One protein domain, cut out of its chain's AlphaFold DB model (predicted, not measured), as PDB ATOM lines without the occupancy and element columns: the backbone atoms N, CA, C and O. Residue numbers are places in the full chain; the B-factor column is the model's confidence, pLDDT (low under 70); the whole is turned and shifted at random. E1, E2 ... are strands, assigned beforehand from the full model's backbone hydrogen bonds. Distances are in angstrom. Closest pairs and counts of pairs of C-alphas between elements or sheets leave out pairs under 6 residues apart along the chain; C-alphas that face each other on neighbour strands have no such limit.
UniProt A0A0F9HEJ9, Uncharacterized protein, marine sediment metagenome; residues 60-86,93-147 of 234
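This is residues 60 to 86 and 93 to 147 of the 234 residues of an uncharacterized protein of marine sediment metagenome (UniProt A0A0F9HEJ9). What would one see first? The core is a small closed barrel of five strands, E1, E2, E4, E6 and E5 in a ring, with the short E3 added outside the ring on the last part of E2 and the long link of residues 108 to 125 looping from E4 to E5. What is it made of? The printed part has 82 residues with no named helix and six named strands, E1 to E6 along the chain; the class is all strand, with under half of the residues, 38, in named elements, and the sheet is mixed. How large is it? It is compact, with a radius of gyration of the C-alphas of 13.2 A, yet elongated, spanning 44 by 29 by 20 A.

Where are the longer strands? E2 is residues 73 to 81, 23.6 A long, E5 is residues 126 to 133, 22.2 A, and E6 is residues 139 to 146, 22.1 A, ending at C-alpha 146 (279.283, 336.375, 296.047). Where are the shorter ones? E1 is residues 60 to 64, beginning at C-alpha 60 (269.644, 330.762, 300.840); E4 is residues 103 to 107, and E3 is residues 95 to 97.

How does E2 join its neighbours? Its pairing is staggered: residues 73 to 76 pair with E4, 76 to 78 with E1 and 79 to 81 with E3, each antiparallel. N 74 and O 105 are 2.9 A apart, N 77 and O 63 2.8 A, and N 80 and O 96 2.8 A, within hydrogen-bond range. How does the ring close? E5 and E1 are antiparallel, with N 62 and O 127 at 2.9 A, and E4 and E6 are parallel, with N 143 and O 106 at 2.8 A. Which strands form hairpins? E1 and E2 form one, and E5 and E6 the other, antiparallel at 154 degrees with N 130 and O 142 at 2.8 A. What stays apart from E3? E4, E5 and E6 are apart from it.

How far does it reach? The two C-alphas farthest apart, those of Ser 84 and Ala 115, are 45.6 A apart. Where is the cut, and which link is long? Residues 87 to 92 are not printed, and C-alphas 86 and 93 are 10.4 A apart across the cut. The link from E4 to E5, 18 residues, is long. Where is confidence low? The mean pLDDT of the printed part is 86.1; residues 69, 85, 111 to 113, 115 to 118 and 147 are under 70.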
ATOM      1  N   LYS A  60     268.760 331.901 300.586       94.94
ATOM      2  CA  LYS A  60     269.644 330.762 300.840       94.94
ATOM      3  C   LYS A  60     270.996 330.983 300.179       94.94
ATOM      4  O   LYS A  60     271.115 331.786 299.258       94.94
ATOM      5  N   ILE A  61     272.003 330.258 300.654       93.56
ATOM      6  CA  ILE A  61     273.343 330.257 300.070       93.56
ATOM      7  C   ILE A  61     273.478 329.017 299.197       93.56
ATOM      8  O   ILE A  61     273.074 327.925 299.594       93.56
ATOM      9  N   PHE A  62     274.074 329.191 298.029       94.88
ATOM     10  CA  PHE A  62     274.354 328.137 297.072       94.88
ATOM     11  C   PHE A  62     275.839 328.131 296.721       94.88
ATOM     12  O   PHE A  62     276.484 329.180 296.757       94.88
ATOM     13  N   ARG A  63     276.372 326.950 296.409       93.19
ATOM     14  CA  ARG A  63     277.706 326.751 295.838       93.19
ATOM     15  C   ARG A  63     277.558 326.404 294.364       93.19
ATOM     16  O   ARG A  63     276.805 325.486 294.062       93.19
ATOM     17  N   VAL A  64     278.269 327.102 293.490       92.50
ATOM     18  CA  VAL A  64     278.335 326.811 292.055       92.50
ATOM     19  C   VAL A  64     279.065 325.485 291.851       92.50
ATOM     20  O   VAL A  64     280.078 325.223 292.502       92.50
ATOM     21  N   VAL A  65     278.518 324.625 290.999       92.12
ATOM     22  CA  VAL A  65     279.016 323.260 290.739       92.12
ATOM     23  C   VAL A  65     279.480 323.113 289.301       92.12
ATOM     24  O   VAL A  65     280.391 322.348 289.021       92.12
ATOM     25  N   SER A  66     278.873 323.864 288.392       86.81
ATOM     26  CA  SER A  66     279.336 323.995 287.022       86.81
ATOM     27  C   SER A  66     279.305 325.461 286.632       86.81
ATOM     28  O   SER A  66     278.464 326.216 287.130       86.81
ATOM     29  N   GLU A  67     280.183 325.843 285.710       77.25
ATOM     30  CA  GLU A  67     280.036 327.099 284.979       77.25
ATOM     31  C   GLU A  67     278.648 327.166 284.331       77.25
ATOM     32  O   GLU A  67     277.992 326.142 284.084       77.25
ATOM     33  N   ALA A  68     278.179 328.387 284.104       81.25
ATOM     34  CA  ALA A  68     276.890 328.604 283.486       81.25
ATOM     35  C   ALA A  68     276.883 328.173 282.020       81.25
ATOM     36  O   ALA A  68     277.843 328.365 281.271       81.25
ATOM     37  N   THR A  69     275.744 327.644 281.598       68.88
ATOM     38  CA  THR A  69     275.468 327.249 280.218       68.88
ATOM     39  C   THR A  69     274.651 328.338 279.533       68.88
ATOM     40  O   THR A  69     273.458 328.159 279.312       68.88
ATOM     41  N   GLY A  70     275.288 329.478 279.246       70.38
ATOM     42  CA  GLY A  70     274.625 330.658 278.676       70.38
ATOM     43  C   GLY A  70     273.661 331.353 279.650       70.38
ATOM     44  O   GLY A  70     273.224 330.776 280.647       70.38
ATOM     45  N   ASP A  71     273.369 332.629 279.388       80.44
ATOM     46  CA  ASP A  71     272.359 333.445 280.087       80.44
ATOM     47  C   ASP A  71     272.466 333.517 281.628       80.44
ATOM     48  O   ASP A  71     271.495 333.829 282.316       80.44
ATOM     49  N   GLY A  72     273.638 333.232 282.204       87.38
ATOM     50  CA  GLY A  72     273.858 333.361 283.647       87.38
ATOM     51  C   GLY A  72     273.166 332.296 284.501       87.38
ATOM     52  O   GLY A  72     272.997 332.514 285.702       87.38
ATOM     53  N   VAL A  73     272.744 331.161 283.932       92.06
ATOM     54  CA  VAL A  73     272.124 330.063 284.696       92.06
ATOM     55  C   VAL A  73     273.177 329.056 285.148       92.06
ATOM     56  O   VAL A  73     273.819 328.396 284.336       92.06
ATOM     57  N   TYR A  74     273.316 328.906 286.463       93.19
ATOM     58  CA  TYR A  74     274.297 328.032 287.101       93.19
ATOM     59  C   TYR A  74     273.649 326.790 287.703       93.19
ATOM     60  O   TYR A  74     272.594 326.884 288.336       93.19
ATOM     61  N   THR A  75     274.339 325.650 287.616       95.00
ATOM     62  CA  THR A  75     274.013 324.479 288.440       95.00
ATOM     63  C   THR A  75     274.685 324.618 289.797       95.00
ATOM     64  O   THR A  75     275.906 324.761 289.898       95.00
ATOM     65  N   CYS A  76     273.884 324.557 290.853       95.50
ATOM     66  CA  CYS A  76     274.309 324.863 292.208       95.50
ATOM     67  C   CYS A  76     273.906 323.793 293.231       95.50
ATOM     68  O   CYS A  76     272.892 323.115 293.086       95.50
ATOM     69  N   TYR A  77     274.634 323.723 294.345       96.25
ATOM     70  CA  TYR A  77     274.254 322.966 295.541       96.25
ATOM     71  C   TYR A  77     273.819 323.908 296.665       96.25
ATOM     72  O   TYR A  77     274.574 324.796 297.076       96.25
ATOM     73  N   GLU A  78     272.608 323.706 297.200       95.62
ATOM     74  CA  GLU A  78     272.128 324.431 298.388       95.62
ATOM     75  C   GLU A  78     273.087 324.166 299.551       95.62
ATOM     76  O   GLU A  78     273.407 323.016 299.843       95.62
ATOM     77  N   GLN A  79     273.545 325.221 300.221       94.12
ATOM     78  CA  GLN A  79     274.432 325.119 301.374       94.12
ATOM     79  C   GLN A  79     273.640 325.172 302.685       94.12
ATOM     80  O   GLN A  79     272.667 325.917 302.822       94.12
ATOM     81  N   THR A  80     274.116 324.447 303.689       91.69
ATOM     82  CA  THR A  80     273.770 324.650 305.101       91.69
ATOM     83  C   THR A  80     274.937 325.258 305.847       91.69
ATOM     84  O   THR A  80     276.086 324.893 305.602       91.69
ATOM     85  N   LEU A  81     274.628 326.152 306.785       87.31
ATOM     86  CA  LEU A  81     275.590 326.629 307.766       87.31
ATOM     87  C   LEU A  81     275.696 325.604 308.888       87.31
ATOM     88  O   LEU A  81     274.694 325.266 309.519       87.31
ATOM     89  N   ASP A  82     276.909 325.124 309.118       81.06
ATOM     90  CA  ASP A  82     277.224 324.348 310.303       81.06
ATOM     91  C   ASP A  82     277.453 325.309 311.474       81.06
ATOM     92  O   ASP A  82     278.395 326.103 311.485       81.06
ATOM     93  N   ALA A  83     276.541 325.253 312.443       72.31
ATOM     94  CA  ALA A  83     276.557 326.112 313.616       72.31
ATOM     95  C   ALA A  83     277.390 325.546 314.776       72.31
ATOM     96  O   ALA A  83     277.493 326.205 315.809       72.31
ATOM     97  N   SER A  84     277.964 324.346 314.644       76.12
ATOM     98  CA  SER A  84     278.623 323.664 315.759       76.12
ATOM     99  C   SER A  84     279.869 324.383 316.281       76.12
ATOM    100  O   SER A  84     280.194 324.215 317.451       76.12
ATOM    101  N   TYR A  85     280.535 325.213 315.468       67.38
ATOM    102  CA  TYR A  85     281.771 325.900 315.863       67.38
ATOM    103  C   TYR A  85     281.879 327.297 315.244       67.38
ATOM    104  O   TYR A  85     282.698 327.526 314.354       67.38
ATOM    105  N   TRP A  86     281.046 328.249 315.662       76.19
ATOM    106  CA  TRP A  86     281.154 329.633 315.170       76.19
ATOM    107  C   TRP A  86     282.476 330.319 315.557       76.19
ATOM    108  O   TRP A  86     282.884 331.254 314.876       76.19
ATOM    109  N   ARG A  93     285.697 324.475 307.545       71.62
ATOM    110  CA  ARG A  93     284.651 324.908 306.617       71.62
ATOM    111  C   ARG A  93     283.293 324.958 307.337       71.62
ATOM    112  O   ARG A  93     282.816 323.945 307.827       71.62
ATOM    113  N   LYS A  94     282.649 326.133 307.348       82.81
ATOM    114  CA  LYS A  94     281.341 326.377 308.008       82.81
ATOM    115  C   LYS A  94     280.118 326.137 307.132       82.81
ATOM    116  O   LYS A  94     278.992 326.353 307.564       82.81
ATOM    117  N   VAL A  95     280.332 325.754 305.879       86.69
ATOM    118  CA  VAL A  95     279.272 325.578 304.885       86.69
ATOM    119  C   VAL A  95     279.390 324.214 304.239       86.69
ATOM    120  O   VAL A  95     280.420 323.905 303.640       86.69
ATOM    121  N   ASN A  96     278.330 323.426 304.341       88.81
ATOM    122  CA  ASN A  96     278.253 322.080 303.785       88.81
ATOM    123  C   ASN A  96     277.177 322.015 302.708       88.81
ATOM    124  O   ASN A  96     276.186 322.744 302.782       88.81
ATOM    125  N   ASP A  97     277.365 321.134 301.728       89.75
ATOM    126  CA  ASP A  97     276.337 320.865 300.730       89.75
ATOM    127  C   ASP A  97     275.167 320.143 301.412       89.75
ATOM    128  O   ASP A  97     275.339 319.100 302.041       89.75
ATOM    129  N   LYS A  98     273.974 320.722 301.309       88.75
ATOM    130  CA  LYS A  98     272.728 320.145 301.822       88.75
ATOM    131  C   LYS A  98     272.025 319.308 300.762       88.75
ATOM    132  O   LYS A  98     271.457 318.269 301.080       88.75
ATOM    133  N   ASN A  99     272.008 319.807 299.529       83.62
ATOM    134  CA  ASN A  99     271.421 319.130 298.382       83.62
ATOM    135  C   ASN A  99     272.457 319.053 297.259       83.62
ATOM    136  O   ASN A  99     273.006 320.086 296.878       83.62
ATOM    137  N   ILE A 100     272.687 317.841 296.753       88.19
ATOM    138  CA  ILE A 100     273.637 317.534 295.681       88.19
ATOM    139  C   ILE A 100     272.957 317.224 294.339       88.19
ATOM    140  O   ILE A 100     273.649 316.952 293.367       88.19
ATOM    141  N   ASP A 101     271.626 317.292 294.256       88.69
ATOM    142  CA  ASP A 101     270.873 316.949 293.037       88.69
ATOM    143  C   ASP A 101     271.004 317.998 291.915       88.69
ATOM    144  O   ASP A 101     270.432 317.829 290.842       88.69
ATOM    145  N   GLY A 102     271.768 319.072 292.142       90.06
ATOM    146  CA  GLY A 102     271.885 320.200 291.223       90.06
ATOM    147  C   GLY A 102     270.613 321.052 291.221       90.06
ATOM    148  O   GLY A 102     269.494 320.576 291.060       90.06
ATOM    149  N   ILE A 103     270.769 322.347 291.454       94.50
ATOM    150  CA  ILE A 103     269.676 323.317 291.436       94.50
ATOM    151  C   ILE A 103     270.076 324.428 290.484       94.50
ATOM    152  O   ILE A 103     271.122 325.046 290.673       94.50
ATOM    153  N   GLU A 104     269.232 324.699 289.498       95.00
ATOM    154  CA  GLU A 104     269.428 325.820 288.587       95.00
ATOM    155  C   GLU A 104     269.157 327.140 289.306       95.00
ATOM    156  O   GLU A 104     268.118 327.315 289.955       95.00
ATOM    157  N   VAL A 105     270.099 328.073 289.191       94.75
ATOM    158  CA  VAL A 105     269.980 329.424 289.733       94.75
ATOM    159  C   VAL A 105     270.430 330.435 288.687       94.75
ATOM    160  O   VAL A 105     271.565 330.383 288.221       94.75
ATOM    161  N   LEU A 106     269.554 331.384 288.358       93.81
ATOM    162  CA  LEU A 106     269.882 332.510 287.485       93.81
ATOM    163  C   LEU A 106     270.654 333.583 288.267       93.81
ATOM    164  O   LEU A 106     270.136 334.123 289.249       93.81
ATOM    165  N   ASN A 107     271.866 333.925 287.834       92.19
ATOM    166  CA  ASN A 107     272.646 335.024 288.391       92.19
ATOM    167  C   ASN A 107     272.229 336.359 287.757       92.19
ATOM    168  O   ASN A 107     272.588 336.665 286.628       92.19
ATOM    169  N   LEU A 108     271.542 337.209 288.519       89.94
ATOM    170  CA  LEU A 108     271.075 338.515 288.041       89.94
ATOM    171  C   LEU A 108     272.202 339.517 287.755       89.94
ATOM    172  O   LEU A 108     271.950 340.559 287.153       89.94
ATOM    173  N   ALA A 109     273.422 339.250 288.226       83.88
ATOM    174  CA  ALA A 109     274.583 340.086 287.929       83.88
ATOM    175  C   ALA A 109     275.159 339.836 286.524       83.88
ATOM    176  O   ALA A 109     276.052 340.565 286.099       83.88
ATOM    177  N   GLU A 110     274.672 338.813 285.827       78.38
ATOM    178  CA  GLU A 110     275.106 338.427 284.491       78.38
ATOM    179  C   GLU A 110     273.919 338.560 283.545       78.38
ATOM    180  O   GLU A 110     273.124 337.644 283.368       78.38
ATOM    181  N   TYR A 111     273.775 339.759 282.988       68.69
ATOM    182  CA  TYR A 111     272.764 340.081 281.984       68.69
ATOM    183  C   TYR A 111     273.464 340.526 280.699       68.69
ATOM    184  O   TYR A 111     273.248 341.624 280.186       68.69
ATOM    185  N   ASP A 112     274.376 339.685 280.225       69.56
ATOM    186  CA  ASP A 112     275.040 339.881 278.945       69.56
ATOM    187  C   ASP A 112     274.312 339.061 277.868       69.56
ATOM    188  O   ASP A 112     273.847 337.958 278.159       69.56
ATOM    189  N   PRO A 113     274.190 339.567 276.627       69.19
ATOM    190  CA  PRO A 113     273.672 338.780 275.510       69.19
ATOM    191  C   PRO A 113     274.447 337.466 275.348       69.19
ATOM    192  O   PRO A 113     275.671 337.481 275.458       69.19
ATOM    193  N   GLU A 114     273.772 336.370 274.984       72.06
ATOM    194  CA  GLU A 114     274.380 335.041 274.773       72.06
ATOM    195  C   GLU A 114     275.658 335.099 273.907       72.06
ATOM    196  O   GLU A 114     276.668 334.471 274.215       72.06
ATOM    197  N   ALA A 115     275.658 335.941 272.865       68.44
ATOM    198  CA  ALA A 115     276.789 336.122 271.947       68.44
ATOM    199  C   ALA A 115     278.051 336.741 272.585       68.44
ATOM    200  O   ALA A 115     279.137 336.647 272.015       68.44
ATOM    201  N   THR A 116     277.911 337.407 273.729       65.94
ATOM    202  CA  THR A 116     278.997 338.060 274.476       65.94
ATOM    203  C   THR A 116     279.086 337.554 275.911       65.94
ATOM    204  O   THR A 116     279.762 338.169 276.733       65.94
ATOM    205  N   TYR A 117     278.382 336.467 276.222       69.56
ATOM    206  CA  TYR A 117     278.269 335.953 277.571       69.56
ATOM    207  C   TYR A 117     279.623 335.437 278.074       69.56
ATOM    208  O   TYR A 117     280.281 334.622 277.422       69.56
ATOM    209  N   VAL A 118     280.024 335.904 279.255       67.62
ATOM    210  CA  VAL A 118     281.193 335.414 279.989       67.62
ATOM    211  C   VAL A 118     280.730 335.080 281.400       67.62
ATOM    212  O   VAL A 118     280.248 335.956 282.116       67.62
ATOM    213  N   ALA A 119     280.872 333.818 281.804       72.56
ATOM    214  CA  ALA A 119     280.546 333.406 283.163       72.56
ATOM    215  C   ALA A 119     281.435 334.162 284.165       72.56
ATOM    216  O   ALA A 119     282.660 334.163 284.035       72.56
ATOM    217  N   HIS A 120     280.830 334.819 285.158       76.12
ATOM    218  CA  HIS A 120     281.573 335.537 286.202       76.12
ATOM    219  C   HIS A 120     281.767 334.717 287.479       76.12
ATOM    220  O   HIS A 120     282.449 335.190 288.396       76.12
ATOM    221  N   LEU A 121     281.150 333.536 287.567       84.75
ATOM    222  CA  LEU A 121     281.326 332.601 288.670       84.75
ATOM    223  C   LEU A 121     281.950 331.296 288.162       84.75
ATOM    224  O   LEU A 121     281.495 330.725 287.173       84.75
ATOM    225  N   GLU A 122     282.967 330.814 288.870       84.19
ATOM    226  CA  GLU A 122     283.618 329.522 288.618       84.19
ATOM    227  C   GLU A 122     283.023 328.427 289.536       84.19
ATOM    228  O   GLU A 122     282.342 328.707 290.532       84.19
ATOM    229  N   GLU A 123     283.304 327.149 289.251       87.06
ATOM    230  CA  GLU A 123     282.976 326.057 290.178       87.06
ATOM    231  C   GLU A 123     283.554 326.331 291.582       87.06
ATOM    232  O   GLU A 123     284.730 326.643 291.772       87.06
ATOM    233  N   GLY A 124     282.713 326.181 292.607       86.50
ATOM    234  CA  GLY A 124     283.067 326.423 294.003       86.50
ATOM    235  C   GLY A 124     282.780 327.841 294.498       86.50
ATOM    236  O   GLY A 124     282.798 328.050 295.721       86.50
ATOM    237  N   ASP A 125     282.453 328.781 293.606       87.94
ATOM    238  CA  ASP A 125     281.945 330.096 293.994       87.94
ATOM    239  C   ASP A 125     280.599 329.990 294.707       87.94
ATOM    240  O   ASP A 125     279.957 328.937 294.756       87.94
ATOM    241  N   ARG A 126     280.183 331.081 295.353       90.81
ATOM    242  CA  ARG A 126     278.948 331.105 296.137       90.81
ATOM    243  C   ARG A 126     278.009 332.183 295.645       90.81
ATOM    244  O   ARG A 126     278.437 333.217 295.155       90.81
ATOM    245  N   MET A 127     276.720 331.975 295.861       92.62
ATOM    246  CA  MET A 127     275.692 332.972 295.584       92.62
ATOM    247  C   MET A 127     274.630 332.975 296.675       92.62
ATOM    248  O   MET A 127     274.330 331.935 297.269       92.62
ATOM    249  N   ALA A 128     274.065 334.148 296.947       94.62
ATOM    250  CA  ALA A 128     272.807 334.244 297.671       94.62
ATOM    251  C   ALA A 128     271.676 334.226 296.662       94.62
ATOM    252  O   ALA A 128     271.665 335.029 295.734       94.62
ATOM    253  N   ALA A 129     270.712 333.342 296.876       95.88
ATOM    254  CA  ALA A 129     269.566 333.215 296.001       95.88
ATOM    255  C   ALA A 129     268.261 333.200 296.788       95.88
ATOM    256  O   ALA A 129     268.205 332.820 297.963       95.88
ATOM    257  N   TRP A 130     267.200 333.618 296.122       95.81
ATOM    258  CA  TRP A 130     265.833 333.581 296.604       95.81
ATOM    259  C   TRP A 130     264.919 333.091 295.486       95.81
ATOM    260  O   TRP A 130     265.286 333.052 294.312       95.81
ATOM    261  N   LYS A 131     263.718 332.668 295.869       94.81
ATOM    262  CA  LYS A 131     262.705 332.233 294.915       94.81
ATOM    263  C   LYS A 131     261.906 333.427 294.399       94.81
ATOM    264  O   LYS A 131     261.467 334.254 295.200       94.81
ATOM    265  N   MET A 132     261.683 333.476 293.091       93.81
ATOM    266  CA  MET A 132     260.810 334.442 292.427       93.81
ATOM    267  C   MET A 132     259.860 333.712 291.479       93.81
ATOM    268  O   MET A 132     260.207 332.671 290.920       93.81
ATOM    269  N   THR A 133     258.643 334.234 291.360       93.75
ATOM    270  CA  THR A 133     257.646 333.738 290.412       93.75
ATOM    271  C   THR A 133     257.871 334.420 289.067       93.75
ATOM    272  O   THR A 133     257.938 335.648 289.028       93.75
ATOM    273  N   ASP A 134     258.029 333.632 288.006       92.50
ATOM    274  CA  ASP A 134     258.125 334.140 286.635       92.50
ATOM    275  C   ASP A 134     256.736 334.473 286.052       92.50
ATOM    276  O   ASP A 134     255.704 334.363 286.723       92.50
ATOM    277  N   ASP A 135     256.706 334.929 284.804       93.69
ATOM    278  CA  ASP A 135     255.489 335.255 284.056       93.69
ATOM    279  C   ASP A 135     254.661 334.022 283.650       93.69
ATOM    280  O   ASP A 135     253.480 334.150 283.326       93.69
ATOM    281  N   GLU A 136     255.235 332.825 283.767       95.94
ATOM    282  CA  GLU A 136     254.569 331.530 283.598       95.94
ATOM    283  C   GLU A 136     254.042 330.952 284.926       95.94
ATOM    284  O   GLU A 136     253.535 329.830 284.971       95.94
ATOM    285  N   ALA A 137     254.136 331.715 286.020       93.12
ATOM    286  CA  ALA A 137     253.782 331.311 287.380       93.12
ATOM    287  C   ALA A 137     254.643 330.176 287.982       93.12
ATOM    288  O   ALA A 137     254.310 329.641 289.048       93.12
ATOM    289  N   ASN A 138     255.784 329.843 287.378       94.94
ATOM    290  CA  ASN A 138     256.759 328.930 287.960       94.94
ATOM    291  C   ASN A 138     257.588 329.642 289.029       94.94
ATOM    292  O   ASN A 138     257.907 330.824 288.934       94.94
ATOM    293  N   THR A 139     257.985 328.907 290.067       94.12
ATOM    294  CA  THR A 139     258.861 329.441 291.116       94.12
ATOM    295  C   THR A 139     260.305 329.027 290.859       94.12
ATOM    296  O   THR A 139     260.666 327.875 291.109       94.12
ATOM    297  N   ARG A 140     261.141 329.974 290.423       94.69
ATOM    298  CA  ARG A 140     262.550 329.746 290.069       94.69
ATOM    299  C   ARG A 140     263.498 330.377 291.081       94.69
ATOM    300  O   ARG A 140     263.117 331.299 291.802       94.69
ATOM    301  N   TRP A 141     264.724 329.867 291.153       95.88
ATOM    302  CA  TRP A 141     265.780 330.498 291.939       95.88
ATOM    303  C   TRP A 141     266.476 331.572 291.113       95.88
ATOM    304  O   TRP A 141     266.941 331.322 290.004       95.88
ATOM    305  N   ILE A 142     266.574 332.756 291.700       95.12
ATOM    306  CA  ILE A 142     267.369 333.869 291.194       95.12
ATOM    307  C   ILE A 142     268.344 334.288 292.283       95.12
ATOM    308  O   ILE A 142     268.031 334.178 293.472       95.12
ATOM    309  N   GLY A 143     269.528 334.749 291.911       94.38
ATOM    310  CA  GLY A 143     270.556 335.061 292.883       94.38
ATOM    311  C   GLY A 143     271.551 336.104 292.433       94.38
ATOM    312  O   GLY A 143     271.528 336.598 291.310       94.38
ATOM    313  N   LEU A 144     272.419 336.445 293.375       92.19
ATOM    314  CA  LEU A 144     273.565 337.309 293.181       92.19
ATOM    315  C   LEU A 144     274.798 336.559 293.667       92.19
ATOM    316  O   LEU A 144     274.868 336.122 294.823       92.19
ATOM    317  N   GLY A 145     275.761 336.408 292.765       89.00
ATOM    318  CA  GLY A 145     277.062 335.851 293.079       89.00
ATOM    319  C   GLY A 145     277.765 336.645 294.175       89.00
ATOM    320  O   GLY A 145     278.023 337.842 294.042       89.00
ATOM    321  N   PHE A 146     278.152 335.957 295.241       82.88
ATOM    322  CA  PHE A 146     279.283 336.375 296.047       82.88
ATOM    323  C   PHE A 146     280.508 335.905 295.290       82.88
ATOM    324  O   PHE A 146     280.988 334.790 295.505       82.88
ATOM    325  N   ARG A 147     280.986 336.747 294.368       64.19
ATOM    326  CA  ARG A 147     282.267 336.504 293.707       64.19
ATOM    327  C   ARG A 147     283.244 336.130 294.810       64.19
ATOM    328  O   ARG A 147     283.375 336.899 295.774       64.19
TER     329      ARG A 147